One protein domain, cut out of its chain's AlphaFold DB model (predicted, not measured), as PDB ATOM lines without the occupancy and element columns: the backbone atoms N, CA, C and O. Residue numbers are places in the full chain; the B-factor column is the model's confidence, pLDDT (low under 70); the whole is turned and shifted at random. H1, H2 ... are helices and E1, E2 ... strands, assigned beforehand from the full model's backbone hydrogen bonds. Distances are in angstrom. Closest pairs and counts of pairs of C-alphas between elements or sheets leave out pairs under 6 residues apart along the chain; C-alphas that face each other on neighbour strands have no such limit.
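AT A GLANCE: This is residues 12 to 117 of the 117 residues of an uncharacterized protein of Stigmatella aurantiaca (strain DW4/3-1) (UniProt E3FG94). A strongly twisted sheet of four strands, E1, E2, E5 and E6, has the long helix H1 packed slantwise over one face, and H2 packs on H1 near the edge strand E6. A second, separate sheet, the hairpin E3 and E4, reaches out past the end of H1, and its turn at Gly 71 makes one end of the long axis. The printed part has 106 residues with two named helices and six named strands, in the order E1 E2 H1 E3 E4 E5 H2 E6, and is of mixed class, helices and strands. The larger sheet, in the order E1, E2, E5, E6, is mixed, and the small one is antiparallel. The whole is elongated, spanning 48 by 26 by 22 A, and only just loose, close to compact, with a radius of gyration of the C-alphas of 15.8 A.

IN THESE COORDINATES: E1 is residues 12 to 17, from C-alpha 12 at (-46.231, 39.904, -30.508), 16.2 A long. E2, residues 27 to 34, is 23.1 A long. H1, residues 43 to 61, is 26.5 A long and begins at C-alpha 43 at (-65.093, 50.101, -46.181). E3 is residues 64 to 69, 16.1 A, and E4 residues 72 to 77, 15.1 A. E5 is residues 80 to 85, 16.2 A. H2, residues 95 to 108, is 20.2 A long. E6, residues 112 to 116, is 13.1 A long and ends at C-alpha 116 at (-51.223, 42.889, -44.830).

HOW THE PARTS SIT: E1 and E2 are an antiparallel hairpin at 160 degrees, with N 13 and O 31 2.9 A apart, within hydrogen-bond range. E2 and E5 are parallel at 20 degrees, with N 32 and O 82 at 2.7 A. E5 and E6 are parallel at 25 degrees, with N 83 and O 113 at 2.8 A. E5, H2 and E6 form a strand-helix-strand unit, two parallel neighbour strands with a helix between, and its crossover is right-handed. The domain has two layers, H1 and H2 on one face of this sheet. H1 has a height over the sheet of 8.2 A and lies over E5 and, only just, with 3 C-alphas, over E6; it runs slantwise to the strands, at 43 degrees to E5 on the local plane. The closest C-alphas of H1 and E5 are those of Leu 58 and Val 81, 6.4 A apart. H1 and H2 touch, closest at the C-alphas of Ala 47 and Ala 101, 4.1 A apart, and run the same way at a steep tilt of 45 degrees. In both helices every O i to N i+4 pair is within hydrogen-bond range. E3 and E4 are an antiparallel hairpin at 170 degrees, with N 67 and O 74 at 2.9 A. E4 runs on into E5 across a break of 2 residues, at 83 degrees. E3 and E6 are apart, for instance.

THE WHOLE: The two C-alphas farthest apart, those of Glu 42 and Gly 71, are 48.9 A apart. The printed part has no cut and ends at the chain's last residue, Gln 117. No link is long. The mean pLDDT of the printed part is 90.6, and no printed residue is under 70.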
ATOM      1  N   ASP A  12     -47.019  38.685 -30.396       84.12
ATOM      2  CA  ASP A  12     -46.231  39.904 -30.508       84.12
ATOM      3  C   ASP A  12     -44.754  39.561 -30.386       84.12
ATOM      4  O   ASP A  12     -44.335  38.809 -29.500       84.12
ATOM      5  N   VAL A  13     -43.962  40.091 -31.309       91.56
ATOM      6  CA  VAL A  13     -42.530  39.821 -31.401       91.56
ATOM      7  C   VAL A  13     -41.776  41.089 -31.061       91.56
ATOM      8  O   VAL A  13     -41.882  42.081 -31.776       91.56
ATOM      9  N   LEU A  14     -40.969  41.033 -30.003       92.31
ATOM     10  CA  LEU A  14     -40.016  42.085 -29.671       92.31
ATOM     11  C   LEU A  14     -38.710  41.847 -30.433       92.31
ATOM     12  O   LEU A  14     -38.011  40.861 -30.176       92.31
ATOM     13  N   VAL A  15     -38.366  42.764 -31.332       93.50
ATOM     14  CA  VAL A  15     -37.094  42.754 -32.057       93.50
ATOM     15  C   VAL A  15     -36.135  43.717 -31.381       93.50
ATOM     16  O   VAL A  15     -36.464  44.877 -31.144       93.50
ATOM     17  N   ILE A  16     -34.949  43.209 -31.051       92.88
ATOM     18  CA  ILE A  16     -33.862  43.980 -30.455       92.88
ATOM     19  C   ILE A  16     -32.673  43.872 -31.401       92.88
ATOM     20  O   ILE A  16     -32.147  42.780 -31.609       92.88
ATOM     21  N   GLU A  17     -32.272  44.998 -31.973       92.88
ATOM     22  CA  GLU A  17     -31.067  45.114 -32.787       92.88
ATOM     23  C   GLU A  17     -29.940  45.680 -31.915       92.88
ATOM     24  O   GLU A  17     -30.107  46.729 -31.288       92.88
ATOM     25  N   GLU A  18     -28.797  44.993 -31.867       89.88
ATOM     26  CA  GLU A  18     -27.602  45.403 -31.121       89.88
ATOM     27  C   GLU A  18     -26.401  45.595 -32.060       89.88
ATOM     28  O   GLU A  18     -26.401  45.155 -33.209       89.88
ATOM     29  N   GLY A  19     -25.345  46.234 -31.553       86.19
ATOM     30  CA  GLY A  19     -24.106  46.466 -32.294       86.19
ATOM     31  C   GLY A  19     -24.102  47.767 -33.107       86.19
ATOM     32  O   GLY A  19     -25.034  48.566 -33.013       86.19
ATOM     33  N   PRO A  20     -23.045  48.012 -33.904       86.88
ATOM     34  CA  PRO A  20     -22.822  49.305 -34.556       86.88
ATOM     35  C   PRO A  20     -23.973  49.771 -35.461       86.88
ATOM     36  O   PRO A  20     -24.212  50.970 -35.563       86.88
ATOM     37  N   ALA A  21     -24.712  48.837 -36.072       87.56
ATOM     38  CA  ALA A  21     -25.865  49.134 -36.927       87.56
ATOM     39  C   ALA A  21     -27.057  49.738 -36.154       87.56
ATOM     40  O   ALA A  21     -27.772  50.598 -36.675       87.56
ATOM     41  N   ALA A  22     -27.230  49.357 -34.884       86.88
ATOM     42  CA  ALA A  22     -28.240  49.926 -33.995       86.88
ATOM     43  C   ALA A  22     -27.864  51.333 -33.490       86.88
ATOM     44  O   ALA A  22     -28.730  52.098 -33.065       86.88
ATOM     45  N   GLY A  23     -26.580  51.693 -33.569       86.75
ATOM     46  CA  GLY A  23     -26.035  52.934 -33.031       86.75
ATOM     47  C   GLY A  23     -25.669  52.821 -31.541       86.75
ATOM     48  O   GLY A  23     -25.332  51.738 -31.063       86.75
ATOM     49  N   PRO A  24     -25.693  53.932 -30.780       85.25
ATOM     50  CA  PRO A  24     -25.184  53.963 -29.403       85.25
ATOM     51  C   PRO A  24     -26.076  53.231 -28.387       85.25
ATOM     52  O   PRO A  24     -25.660  53.020 -27.248       85.25
ATOM     53  N   ARG A  25     -27.312  52.879 -28.758       85.38
ATOM     54  CA  ARG A  25     -28.246  52.103 -27.933       85.38
ATOM     55  C   ARG A  25     -28.954  51.065 -28.800       85.38
ATOM     56  O   ARG A  25     -29.195  51.359 -29.968       85.38
ATOM     57  N   PRO A  26     -29.339  49.904 -28.240       90.25
ATOM     58  CA  PRO A  26     -30.126  48.925 -28.974       90.25
ATOM     59  C   PRO A  26     -31.399  49.537 -29.564       90.25
ATOM     60  O   PRO A  26     -32.103  50.300 -28.892       90.25
ATOM     61  N   ARG A  27     -31.701  49.178 -30.813       92.81
ATOM     62  CA  ARG A  27     -32.973  49.518 -31.451       92.81
ATOM     63  C   ARG A  27     -34.009  48.509 -31.000       92.81
ATOM     64  O   ARG A  27     -33.738  47.311 -31.028       92.81
ATOM     65  N   VAL A  28     -35.182  48.981 -30.596       93.25
ATOM     66  CA  VAL A  28     -36.269  48.094 -30.183       93.25
ATOM     67  C   VAL A  28     -37.510  48.386 -30.999       93.25
ATOM     68  O   VAL A  28     -38.001  49.513 -31.019       93.25
ATOM     69  N   GLU A  29     -38.013  47.348 -31.650       94.94
ATOM     70  CA  GLU A  29     -39.231  47.369 -32.448       94.94
ATOM     71  C   GLU A  29     -40.156  46.238 -32.006       94.94
ATOM     72  O   GLU A  29     -39.729  45.267 -31.374       94.94
ATOM     73  N   THR A  30     -41.428  46.348 -32.365       95.00
ATOM     74  CA  THR A  30     -42.410  45.296 -32.118       95.00
ATOM     75  C   THR A  30     -43.226  45.003 -33.366       95.00
ATOM     76  O   THR A  30     -43.573  45.911 -34.125       95.00
ATOM     77  N   PHE A  31     -43.551  43.730 -33.560       93.56
ATOM     78  CA  PHE A  31     -44.518  43.271 -34.548       93.56
ATOM     79  C   PHE A  31     -45.706  42.683 -33.807       93.56
ATOM     80  O   PHE A  31     -45.536  41.696 -33.098       93.56
ATOM     81  N   SER A  32     -46.888  43.260 -33.985       91.75
ATOM     82  CA  SER A  32     -48.140  42.720 -33.476       91.75
ATOM     83  C   SER A  32     -48.862  41.982 -34.589       91.75
ATOM     84  O   SER A  32     -49.324  42.599 -35.550       91.75
ATOM     85  N   PHE A  33     -48.933  40.658 -34.488       90.44
ATOM     86  CA  PHE A  33     -49.599  39.820 -35.476       90.44
ATOM     87  C   PHE A  33     -51.063  39.614 -35.098       90.44
ATOM     88  O   PHE A  33     -51.374  39.182 -33.985       90.44
ATOM     89  N   LYS A  34     -51.965  39.866 -36.050       87.69
ATOM     90  CA  LYS A  34     -53.402  39.625 -35.902       87.69
ATOM     91  C   LYS A  34     -53.903  38.660 -36.964       87.69
ATOM     92  O   LYS A  34     -53.754  38.900 -38.159       87.69
ATOM     93  N   SER A  35     -54.565  37.602 -36.504       86.69
ATOM     94  CA  SER A  35     -55.425  36.773 -37.344       86.69
ATOM     95  C   SER A  35     -56.856  37.286 -37.198       86.69
ATOM     96  O   SER A  35     -57.430  37.251 -36.108       86.69
ATOM     97  N   ARG A  36     -57.403  37.862 -38.270       86.56
ATOM     98  CA  ARG A  36     -58.765  38.406 -38.311       86.56
ATOM     99  C   ARG A  36     -59.334  38.207 -39.702       86.56
ATOM    100  O   ARG A  36     -58.679  38.541 -40.680       86.56
ATOM    101  N   ASP A  37     -60.568  37.724 -39.780       88.25
ATOM    102  CA  ASP A  37     -61.296  37.671 -41.042       88.25
ATOM    103  C   ASP A  37     -61.780  39.071 -41.443       88.25
ATOM    104  O   ASP A  37     -62.675  39.637 -40.816       88.25
ATOM    105  N   LEU A  38     -61.156  39.640 -42.475       89.25
ATOM    106  CA  LEU A  38     -61.480  40.954 -43.036       89.25
ATOM    107  C   LEU A  38     -62.232  40.846 -44.372       89.25
ATOM    108  O   LEU A  38     -62.557  41.866 -44.976       89.25
ATOM    109  N   ARG A  39     -62.509  39.628 -44.863       89.62
ATOM    110  CA  ARG A  39     -63.050  39.384 -46.217       89.62
ATOM    111  C   ARG A  39     -64.337  40.124 -46.524       89.62
ATOM    112  O   ARG A  39     -64.568  40.493 -47.675       89.62
ATOM    113  N   PHE A  40     -65.204  40.194 -45.521       87.88
ATOM    114  CA  PHE A  40     -66.595  40.607 -45.658       87.88
ATOM    115  C   PHE A  40     -66.863  41.972 -45.029       87.88
ATOM    116  O   PHE A  40     -68.008  42.405 -45.029       87.88
ATOM    117  N   LEU A  41     -65.829  42.632 -44.499       89.69
ATOM    118  CA  LEU A  41     -65.976  43.972 -43.949       89.69
ATOM    119  C   LEU A  41     -66.104  44.978 -45.087       89.69
ATOM    120  O   LEU A  41     -65.269  45.020 -45.997       89.69
ATOM    121  N   GLU A  42     -67.137  45.809 -45.014       90.94
ATOM    122  CA  GLU A  42     -67.268  46.948 -45.911       90.94
ATOM    123  C   GLU A  42     -66.339  48.086 -45.466       90.94
ATOM    124  O   GLU A  42     -65.811  48.098 -44.355       90.94
ATOM    125  N   GLN A  43     -66.128  49.071 -46.342       92.12
ATOM    126  CA  GLN A  43     -65.093  50.101 -46.181       92.12
ATOM    127  C   GLN A  43     -65.044  50.749 -44.792       92.12
ATOM    128  O   GLN A  43     -63.987  50.791 -44.164       92.12
ATOM    129  N   ARG A  44     -66.188  51.224 -44.289       92.94
ATOM    130  CA  ARG A  44     -66.263  51.901 -42.987       92.94
ATOM    131  C   ARG A  44     -65.976  50.955 -41.821       92.94
ATOM    132  O   ARG A  44     -65.346  51.360 -40.846       92.94
ATOM    133  N   GLU A  45     -66.449  49.717 -41.912       93.62
ATOM    134  CA  GLU A  45     -66.235  48.692 -40.887       93.62
ATOM    135  C   GLU A  45     -64.767  48.279 -40.847       93.62
ATOM    136  O   GLU A  45     -64.182  48.199 -39.769       93.62
ATOM    137  N   LEU A  46     -64.156  48.094 -42.022       94.00
ATOM    138  CA  LEU A  46     -62.741  47.783 -42.152       94.00
ATOM    139  C   LEU A  46     -61.876  48.907 -41.576       94.00
ATOM    140  O   LEU A  46     -61.022  48.631 -40.739       94.00
ATOM    141  N   ALA A  47     -62.127  50.161 -41.963       94.31
ATOM    142  CA  ALA A  47     -61.397  51.316 -41.443       94.31
ATOM    143  C   ALA A  47     -61.511  51.407 -39.914       94.31
ATOM    144  O   ALA A  47     -60.500  51.427 -39.216       94.31
ATOM    145  N   THR A  48     -62.736  51.338 -39.382       95.75
ATOM    146  CA  THR A  48     -62.991  51.395 -37.932       95.75
ATOM    147  C   THR A  48     -62.256  50.276 -37.191       95.75
ATOM    148  O   THR A  48     -61.621  50.505 -36.160       95.75
ATOM    149  N   GLN A  49     -62.323  49.052 -37.719       93.44
ATOM    150  CA  GLN A  49     -61.661  47.895 -37.129       93.44
ATOM    151  C   GLN A  49     -60.136  48.041 -37.164       93.44
ATOM    152  O   GLN A  49     -59.480  47.777 -36.154       93.44
ATOM    153  N   MET A  50     -59.565  48.468 -38.292       94.19
ATOM    154  CA  MET A  50     -58.118  48.582 -38.445       94.19
ATOM    155  C   MET A  50     -57.527  49.745 -37.636       94.19
ATOM    156  O   MET A  50     -56.459  49.570 -37.049       94.19
ATOM    157  N   VAL A  51     -58.232  50.877 -37.522       96.38
ATOM    158  CA  VAL A  51     -57.869  51.990 -36.625       96.38
ATOM    159  C   VAL A  51     -57.870  51.525 -35.172       96.38
ATOM    160  O   VAL A  51     -56.885  51.717 -34.457       96.38
ATOM    161  N   ALA A  52     -58.933  50.845 -34.731       95.12
ATOM    162  CA  ALA A  52     -59.002  50.307 -33.374       95.12
ATOM    163  C   ALA A  52     -57.860  49.314 -33.103       95.12
ATOM    164  O   ALA A  52     -57.260  49.313 -32.024       95.12
ATOM    165  N   ASP A  53     -57.533  48.482 -34.092       93.38
ATOM    166  CA  ASP A  53     -56.455  47.512 -33.993       93.38
ATOM    167  C   ASP A  53     -55.066  48.172 -33.937       93.38
ATOM    168  O   ASP A  53     -54.233  47.698 -33.158       93.38
ATOM    169  N   ALA A  54     -54.831  49.249 -34.695       94.81
ATOM    170  CA  ALA A  54     -53.598  50.034 -34.676       94.81
ATOM    171  C   ALA A  54     -53.441  50.808 -33.361       94.81
ATOM    172  O   ALA A  54     -52.409  50.699 -32.698       94.81
ATOM    173  N   ALA A  55     -54.491  51.496 -32.910       94.69
ATOM    174  CA  ALA A  55     -54.493  52.205 -31.633       94.69
ATOM    175  C   ALA A  55     -54.243  51.254 -30.449       94.69
ATOM    176  O   ALA A  55     -53.555  51.609 -29.490       94.69
ATOM    177  N   ALA A  56     -54.774  50.028 -30.504       92.31
ATOM    178  CA  ALA A  56     -54.481  49.000 -29.510       92.31
ATOM    179  C   ALA A  56     -53.011  48.554 -29.557       92.31
ATOM    180  O   ALA A  56     -52.380  48.462 -28.507       92.31
ATOM    181  N   ALA A  57     -52.453  48.315 -30.750       92.56
ATOM    182  CA  ALA A  57     -51.048  47.935 -30.897       92.56
ATOM    183  C   ALA A  57     -50.108  49.023 -30.352       92.56
ATOM    184  O   ALA A  57     -49.179  48.719 -29.605       92.56
ATOM    185  N   LEU A  58     -50.390  50.294 -30.647       93.56
ATOM    186  CA  LEU A  58     -49.621  51.414 -30.109       93.56
ATOM    187  C   LEU A  58     -49.727  51.494 -28.585       93.56
ATOM    188  O   LEU A  58     -48.716  51.592 -27.899       93.56
ATOM    189  N   ARG A  59     -50.941  51.391 -28.039       91.88
ATOM    190  CA  ARG A  59     -51.177  51.453 -26.590       91.88
ATOM    191  C   ARG A  59     -50.456  50.344 -25.830       91.88
ATOM    192  O   ARG A  59     -49.970  50.582 -24.729       91.88
ATOM    193  N   TYR A  60     -50.434  49.131 -26.376       88.75
ATOM    194  CA  TYR A  60     -49.843  47.983 -25.689       88.75
ATOM    195  C   TYR A  60     -48.340  47.854 -25.909       88.75
ATOM    196  O   TYR A  60     -47.652  47.343 -25.025       88.75
ATOM    197  N   TYR A  61     -47.819  48.325 -27.045       90.31
ATOM    198  CA  TYR A  61     -46.439  48.039 -27.435       90.31
ATOM    199  C   TYR A  61     -45.621  49.260 -27.876       90.31
ATOM    200  O   TYR A  61     -44.443  49.095 -28.154       90.31
ATOM    201  N   GLY A  62     -46.191  50.466 -27.941       89.25
ATOM    202  CA  GLY A  62     -45.509  51.702 -28.367       89.25
ATOM    203  C   GLY A  62     -44.813  52.489 -27.251       89.25
ATOM    204  O   GLY A  62     -44.259  53.564 -27.489       89.25
ATOM    205  N   GLU A  63     -44.855  51.967 -26.030       89.56
ATOM    206  CA  GLU A  63     -44.331  52.627 -24.838       89.56
ATOM    207  C   GLU A  63     -42.922  52.129 -24.470       89.56
ATOM    208  O   GLU A  63     -42.190  51.537 -25.270       89.56
ATOM    209  N   THR A  64     -42.499  52.411 -23.243       92.75
ATOM    210  CA  THR A  64     -41.217  51.970 -22.694       92.75
ATOM    211  C   THR A  64     -41.269  50.519 -22.228       92.75
ATOM    212  O   THR A  64     -42.102  50.142 -21.403       92.75
ATOM    213  N   VAL A  65     -40.309  49.716 -22.686       90.56
ATOM    214  CA  VAL A  65     -40.100  48.341 -22.229       90.56
ATOM    215  C   VAL A  65     -38.863  48.235 -21.344       90.56
ATOM    216  O   VAL A  65     -37.840  48.886 -21.564       90.56
ATOM    217  N   ARG A  66     -38.949  47.365 -20.333       92.31
ATOM    218  CA  ARG A  66     -37.824  46.991 -19.467       92.31
ATOM    219  C   ARG A  66     -37.332  45.606 -19.856       92.31
ATOM    220  O   ARG A  66     -37.957  44.602 -19.528       92.31
ATOM    221  N   ILE A  67     -36.194  45.548 -20.537       90.62
ATOM    222  CA  ILE A  67     -35.597  44.297 -21.005       90.62
ATOM    223  C   ILE A  67     -34.646  43.770 -19.932       90.62
ATOM    224  O   ILE A  67     -33.761  44.485 -19.454       90.62
ATOM    225  N   ARG A  68     -34.830  42.503 -19.546       93.12
ATOM    226  CA  ARG A  68     -33.991  41.795 -18.574       93.12
ATOM    227  C   ARG A  68     -33.553  40.451 -19.156       93.12
ATOM    228  O   ARG A  68     -34.284  39.471 -19.075       93.12
ATOM    229  N   ARG A  69     -32.359  40.416 -19.746       89.62
ATOM    230  CA  ARG A  69     -31.707  39.206 -20.270       89.62
ATOM    231  C   ARG A  69     -30.261  39.130 -19.751       89.62
ATOM    232  O   ARG A  69     -29.704  40.162 -19.357       89.62
ATOM    233  N   PRO A  70     -29.632  37.945 -19.697       91.75
ATOM    234  CA  PRO A  70     -28.195  37.848 -19.440       91.75
ATOM    235  C   PRO A  70     -27.420  38.715 -20.443       91.75
ATOM    236  O   PRO A  70     -27.671  38.632 -21.638       91.75
ATOM    237  N   GLY A  71     -26.543  39.593 -19.956       86.56
ATOM    238  CA  GLY A  71     -25.780  40.525 -20.801       86.56
ATOM    239  C   GLY A  71     -26.546  41.756 -21.308       86.56
ATOM    240  O   GLY A  71     -25.909  42.688 -21.781       86.56
ATOM    241  N   LEU A  72     -27.874  41.823 -21.145       85.19
ATOM    242  CA  LEU A  72     -28.693  42.915 -21.675       85.19
ATOM    243  C   LEU A  72     -29.770  43.357 -20.674       85.19
ATOM    244  O   LEU A  72     -30.798  42.701 -20.478       85.19
ATOM    245  N   ARG A  73     -29.532  44.500 -20.027       92.38
ATOM    246  CA  ARG A  73     -30.470  45.138 -19.094       92.38
ATOM    247  C   ARG A  73     -30.654  46.597 -19.483       92.38
ATOM    248  O   ARG A  73     -29.759  47.398 -19.242       92.38
ATOM    249  N   LEU A  74     -31.812  46.939 -20.036       90.06
ATOM    250  CA  LEU A  74     -32.113  48.310 -20.442       90.06
ATOM    251  C   LEU A  74     -33.586  48.665 -20.266       90.06
ATOM    252  O   LEU A  74     -34.459  47.798 -20.243       90.06
ATOM    253  N   GLU A  75     -33.827  49.965 -20.164       93.69
ATOM    254  CA  GLU A  75     -35.136  50.593 -20.271       93.69
ATOM    255  C   GLU A  75     -35.120  51.463 -21.532       93.69
ATOM    256  O   GLU A  75     -34.247  52.320 -21.685       93.69
ATOM    257  N   VAL A  76     -36.018  51.186 -22.476       91.31
ATOM    258  CA  VAL A  76     -36.016  51.828 -23.795       91.31
ATOM    259  C   VAL A  76     -37.425  51.923 -24.352       91.31
ATOM    260  O   VAL A  76     -38.239  51.021 -24.160       91.31
ATOM    261  N   ARG A  77     -37.710  53.025 -25.046       92.19
ATOM    262  CA  ARG A  77     -38.964  53.213 -25.774       92.19
ATOM    263  C   ARG A  77     -38.965  52.363 -27.039       92.19
ATOM    264  O   ARG A  77     -37.980  52.377 -27.778       92.19
ATOM    265  N   VAL A  78     -40.063  51.657 -27.293       93.69
ATOM    266  CA  VAL A  78     -40.266  50.982 -28.576       93.69
ATOM    267  C   VAL A  78     -40.350  52.041 -29.669       93.69
ATOM    268  O   VAL A  78     -41.138  52.979 -29.594       93.69
ATOM    269  N   GLN A  79     -39.479  51.920 -30.663       91.75
ATOM    270  CA  GLN A  79     -39.278  52.951 -31.680       91.75
ATOM    271  C   GLN A  79     -40.237  52.790 -32.855       91.75
ATOM    272  O   GLN A  79     -40.539  53.761 -33.542       91.75
ATOM    273  N   ARG A  80     -40.704  51.562 -33.088       93.06
ATOM    274  CA  ARG A  80     -41.603  51.219 -34.185       93.06
ATOM    275  C   ARG A  80     -42.548  50.105 -33.767       93.06
ATOM    276  O   ARG A  80     -42.099  49.068 -33.273       93.06
ATOM    277  N   VAL A  81     -43.836  50.316 -34.020       94.94
ATOM    278  CA  VAL A  81     -44.888  49.308 -33.892       94.94
ATOM    279  C   VAL A  81     -45.349  48.916 -35.288       94.94
ATOM    280  O   VAL A  81     -45.834  49.758 -36.037       94.94
ATOM    281  N   ARG A  82     -45.202  47.639 -35.644       95.12
ATOM    282  CA  ARG A  82     -45.729  47.076 -36.889       95.12
ATOM    283  C   ARG A  82     -46.938  46.202 -36.604       95.12
ATOM    284  O   ARG A  82     -46.808  45.176 -35.950       95.12
ATOM    285  N   LEU A  83     -48.107  46.585 -37.101       93.44
ATOM    286  CA  LEU A  83     -49.306  45.757 -37.083       93.44
ATOM    287  C   LEU A  83     -49.341  44.904 -38.352       93.44
ATOM    288  O   LEU A  83     -49.423  45.432 -39.459       93.44
ATOM    289  N   VAL A  84     -49.290  43.586 -38.190       92.25
ATOM    290  CA  VAL A  84     -49.257  42.629 -39.294       92.25
ATOM    291  C   VAL A  84     -50.543  41.817 -39.295       92.25
ATOM    292  O   VAL A  84     -50.808  41.055 -38.365       92.25
ATOM    293  N   TYR A  85     -51.338  41.959 -40.349       90.38
ATOM    294  CA  TYR A  85     -52.478  41.085 -40.588       90.38
ATOM    295  C   TYR A  85     -52.023  39.834 -41.326       90.38
ATOM    296  O   TYR A  85     -51.355  39.926 -42.362       90.38
ATOM    297  N   GLU A  86     -52.424  38.674 -40.806       85.06
ATOM    298  CA  GLU A  86     -52.334  37.420 -41.541       85.06
ATOM    299  C   GLU A  86     -53.109  37.575 -42.846       85.06
ATOM    300  O   GLU A  86     -54.307  37.872 -42.852       85.06
ATOM    301  N   GLY A  87     -52.420  37.393 -43.962       72.94
ATOM    302  CA  GLY A  87     -53.058  37.437 -45.252       72.94
ATOM    303  C   GLY A  87     -52.958  36.095 -45.948       72.94
ATOM    304  O   GLY A  87     -51.991  35.357 -45.841       72.94
ATOM    305  N   ASN A  88     -54.098  35.738 -46.518       80.00
ATOM    306  CA  ASN A  88     -54.460  34.489 -47.168       80.00
ATOM    307  C   ASN A  88     -55.924  34.726 -47.572       80.00
ATOM    308  O   ASN A  88     -56.298  35.826 -47.990       80.00
ATOM    309  N   GLN A  89     -56.798  33.754 -47.331       83.38
ATOM    310  CA  GLN A  89     -58.235  33.912 -47.485       83.38
ATOM    311  C   GLN A  89     -58.848  34.953 -46.545       83.38
ATOM    312  O   GLN A  89     -60.027  35.192 -46.689       83.38
ATOM    313  N   LEU A  90     -58.121  35.560 -45.603       85.81
ATOM    314  CA  LEU A  90     -58.676  36.519 -44.639       85.81
ATOM    315  C   LEU A  90     -58.636  37.984 -45.108       85.81
ATOM    316  O   LEU A  90     -59.223  38.842 -44.454       85.81
ATOM    317  N   LYS A  91     -57.968  38.290 -46.229       85.50
ATOM    318  CA  LYS A  91     -57.834  39.669 -46.731       85.50
ATOM    319  C   LYS A  91     -59.165  40.236 -47.252       85.50
ATOM    320  O   LYS A  91     -59.991  39.475 -47.765       85.50
ATOM    321  N   PRO A  92     -59.346  41.572 -47.228       86.00
ATOM    322  CA  PRO A  92     -60.447  42.221 -47.934       86.00
ATOM    323  C   PRO A  92     -60.444  41.860 -49.424       86.00
ATOM    324  O   PRO A  92     -59.395  41.840 -50.067       86.00
ATOM    325  N   LYS A  93     -61.626  41.609 -49.998       86.31
ATOM    326  CA  LYS A  93     -61.754  41.233 -51.421       86.31
ATOM    327  C   LYS A  93     -61.555  42.405 -52.387       86.31
ATOM    328  O   LYS A  93     -61.204  42.192 -53.543       86.31
ATOM    329  N   LYS A  94     -61.836  43.629 -51.938       87.31
ATOM    330  CA  LYS A  94     -61.786  44.850 -52.752       87.31
ATOM    331  C   LYS A  94     -60.538  45.652 -52.370       87.31
ATOM    332  O   LYS A  94     -60.427  46.087 -51.228       87.31
ATOM    333  N   VAL A  95     -59.633  45.891 -53.320       85.69
ATOM    334  CA  VAL A  95     -58.371  46.618 -53.067       85.69
ATOM    335  C   VAL A  95     -58.623  48.054 -52.598       85.69
ATOM    336  O   VAL A  95     -58.097  48.445 -51.564       85.69
ATOM    337  N   GLY A  96     -59.520  48.797 -53.257       88.69
ATOM    338  CA  GLY A  96     -59.837  50.179 -52.858       88.69
ATOM    339  C   GLY A  96     -60.476  50.306 -51.466       88.69
ATOM    340  O   GLY A  96     -60.404  51.357 -50.838       88.69
ATOM    341  N   VAL A  97     -61.072  49.225 -50.945       88.88
ATOM    342  CA  VAL A  97     -61.561  49.182 -49.557       88.88
ATOM    343  C   VAL A  97     -60.390  49.095 -48.578       88.88
ATOM    344  O   VAL A  97     -60.402  49.783 -47.560       88.88
ATOM    345  N   LEU A  98     -59.365  48.300 -48.898       90.12
ATOM    346  CA  LEU A  98     -58.155  48.205 -48.089       90.12
ATOM    347  C   LEU A  98     -57.339  49.505 -48.124       90.12
ATOM    348  O   LEU A  98     -56.898  49.954 -47.074       90.12
ATOM    349  N   GLU A  99     -57.167  50.124 -49.293       91.62
ATOM    350  CA  GLU A  99     -56.432  51.392 -49.425       91.62
ATOM    351  C   GLU A  99     -57.056  52.495 -48.567       91.62
ATOM    352  O   GLU A  99     -56.366  53.083 -47.737       91.62
ATOM    353  N   ALA A 100     -58.378  52.676 -48.657       92.12
ATOM    354  CA  ALA A 100     -59.094  53.648 -47.837       92.12
ATOM    355  C   ALA A 100     -58.966  53.369 -46.328       92.12
ATOM    356  O   ALA A 100     -58.881  54.296 -45.526       92.12
ATOM    357  N   ALA A 101     -58.931  52.096 -45.924       92.62
ATOM    358  CA  ALA A 101     -58.711  51.739 -44.526       92.62
ATOM    359  C   ALA A 101     -57.271  52.037 -44.067       92.62
ATOM    360  O   ALA A 101     -57.070  52.478 -42.939       92.62
ATOM    361  N   LEU A 102     -56.270  51.837 -44.931       93.00
ATOM    362  CA  LEU A 102     -54.879  52.203 -44.649       93.00
ATOM    363  C   LEU A 102     -54.675  53.724 -44.603       93.00
ATOM    364  O   LEU A 102     -53.847  54.198 -43.829       93.00
ATOM    365  N   ASP A 103     -55.400  54.490 -45.420       93.94
ATOM    366  CA  ASP A 103     -55.426  55.956 -45.341       93.94
ATOM    367  C   ASP A 103     -56.013  56.426 -44.005       93.94
ATOM    368  O   ASP A 103     -55.353  57.181 -43.297       93.94
ATOM    369  N   ALA A 104     -57.163  55.884 -43.588       93.19
ATOM    370  CA  ALA A 104     -57.775  56.222 -42.299       93.19
ATOM    371  C   ALA A 104     -56.828  55.970 -41.110       93.19
ATOM    372  O   ALA A 104     -56.713  56.794 -40.208       93.19
ATOM    373  N   ILE A 105     -56.078  54.863 -41.117       93.62
ATOM    374  CA  ILE A 105     -55.084  54.596 -40.064       93.62
ATOM    375  C   ILE A 105     -53.976  55.649 -40.061       93.62
ATOM    376  O   ILE A 105     -53.577  56.090 -38.989       93.62
ATOM    377  N   ARG A 106     -53.473  56.039 -41.239       92.94
ATOM    378  CA  ARG A 106     -52.421  57.059 -41.354       92.94
ATOM    379  C   ARG A 106     -52.883  58.427 -40.861       92.94
ATOM    380  O   ARG A 106     -52.055  59.183 -40.375       92.94
ATOM    381  N   GLU A 107     -54.169  58.733 -40.990       93.06
ATOM    382  CA  GLU A 107     -54.757  59.978 -40.490       93.06
ATOM    383  C   GLU A 107     -55.036  59.939 -38.979       93.06
ATOM    384  O   GLU A 107     -54.915  60.964 -38.309       93.06
ATOM    385  N   GLU A 108     -55.409  58.778 -38.431       94.44
ATOM    386  CA  GLU A 108     -55.893  58.665 -37.047       94.44
ATOM    387  C   GLU A 108     -54.861  58.126 -36.041       94.44
ATOM    388  O   GLU A 108     -55.002  58.352 -34.836       94.44
ATOM    389  N   VAL A 109     -53.843  57.382 -36.489       93.00
ATOM    390  CA  VAL A 109     -52.897  56.678 -35.607       93.00
ATOM    391  C   VAL A 109     -51.451  56.881 -36.059       93.00
ATOM    392  O   VAL A 109     -50.900  56.113 -36.848       93.00
ATOM    393  N   ASP A 110     -50.792  57.866 -35.452       90.94
ATOM    394  CA  ASP A 110     -49.357  58.084 -35.625       90.94
ATOM    395  C   ASP A 110     -48.517  56.987 -34.948       90.94
ATOM    396  O   ASP A 110     -48.772  56.575 -33.813       90.94
ATOM    397  N   GLY A 111     -47.450  56.542 -35.618       89.38
ATOM    398  CA  GLY A 111     -46.445  55.641 -35.034       89.38
ATOM    399  C   GLY A 111     -46.728  54.141 -35.170       89.38
ATOM    400  O   GLY A 111     -46.004  53.337 -34.573       89.38
ATOM    401  N   VAL A 112     -47.728  53.750 -35.967       93.81
ATOM    402  CA  VAL A 112     -47.992  52.347 -36.324       93.81
ATOM    403  C   VAL A 112     -47.860  52.143 -37.829       93.81
ATOM    404  O   VAL A 112     -48.558  52.762 -38.625       93.81
ATOM    405  N   GLU A 113     -46.994  51.220 -38.225       94.12
ATOM    406  CA  GLU A 113     -46.897  50.746 -39.605       94.12
ATOM    407  C   GLU A 113     -47.810  49.530 -39.786       94.12
ATOM    408  O   GLU A 113     -47.738  48.578 -39.009       94.12
ATOM    409  N   VAL A 114     -48.659  49.530 -40.813       92.44
ATOM    410  CA  VAL A 114     -49.592  48.423 -41.075       92.44
ATOM    411  C   VAL A 114     -49.157  47.630 -42.299       92.44
ATOM    412  O   VAL A 114     -48.899  48.194 -43.359       92.44
ATOM    413  N   VAL A 115     -49.110  46.305 -42.159       90.94
ATOM    414  CA  VAL A 115     -48.770  45.362 -43.227       90.94
ATOM    415  C   VAL A 115     -49.855  44.295 -43.322       90.94
ATOM    416  O   VAL A 115     -50.265  43.722 -42.315       90.94
ATOM    417  N   VAL A 116     -50.301  43.997 -44.540       86.88
ATOM    418  CA  VAL A 116     -51.223  42.889 -44.830       86.88
ATOM    419  C   VAL A 116     -50.490  41.907 -45.745       86.88
ATOM    420  O   VAL A 116     -50.266  42.229 -46.910       86.88
ATOM    421  N   GLN A 117     -50.075  40.749 -45.213       82.69
ATOM    422  CA  GLN A 117     -49.148  39.815 -45.887       82.69
ATOM    423  C   GLN A 117     -49.758  39.080 -47.063       82.69
ATOM    424  O   GLN A 117     -50.749  38.365 -46.872       82.69
TER     425      GLN A 117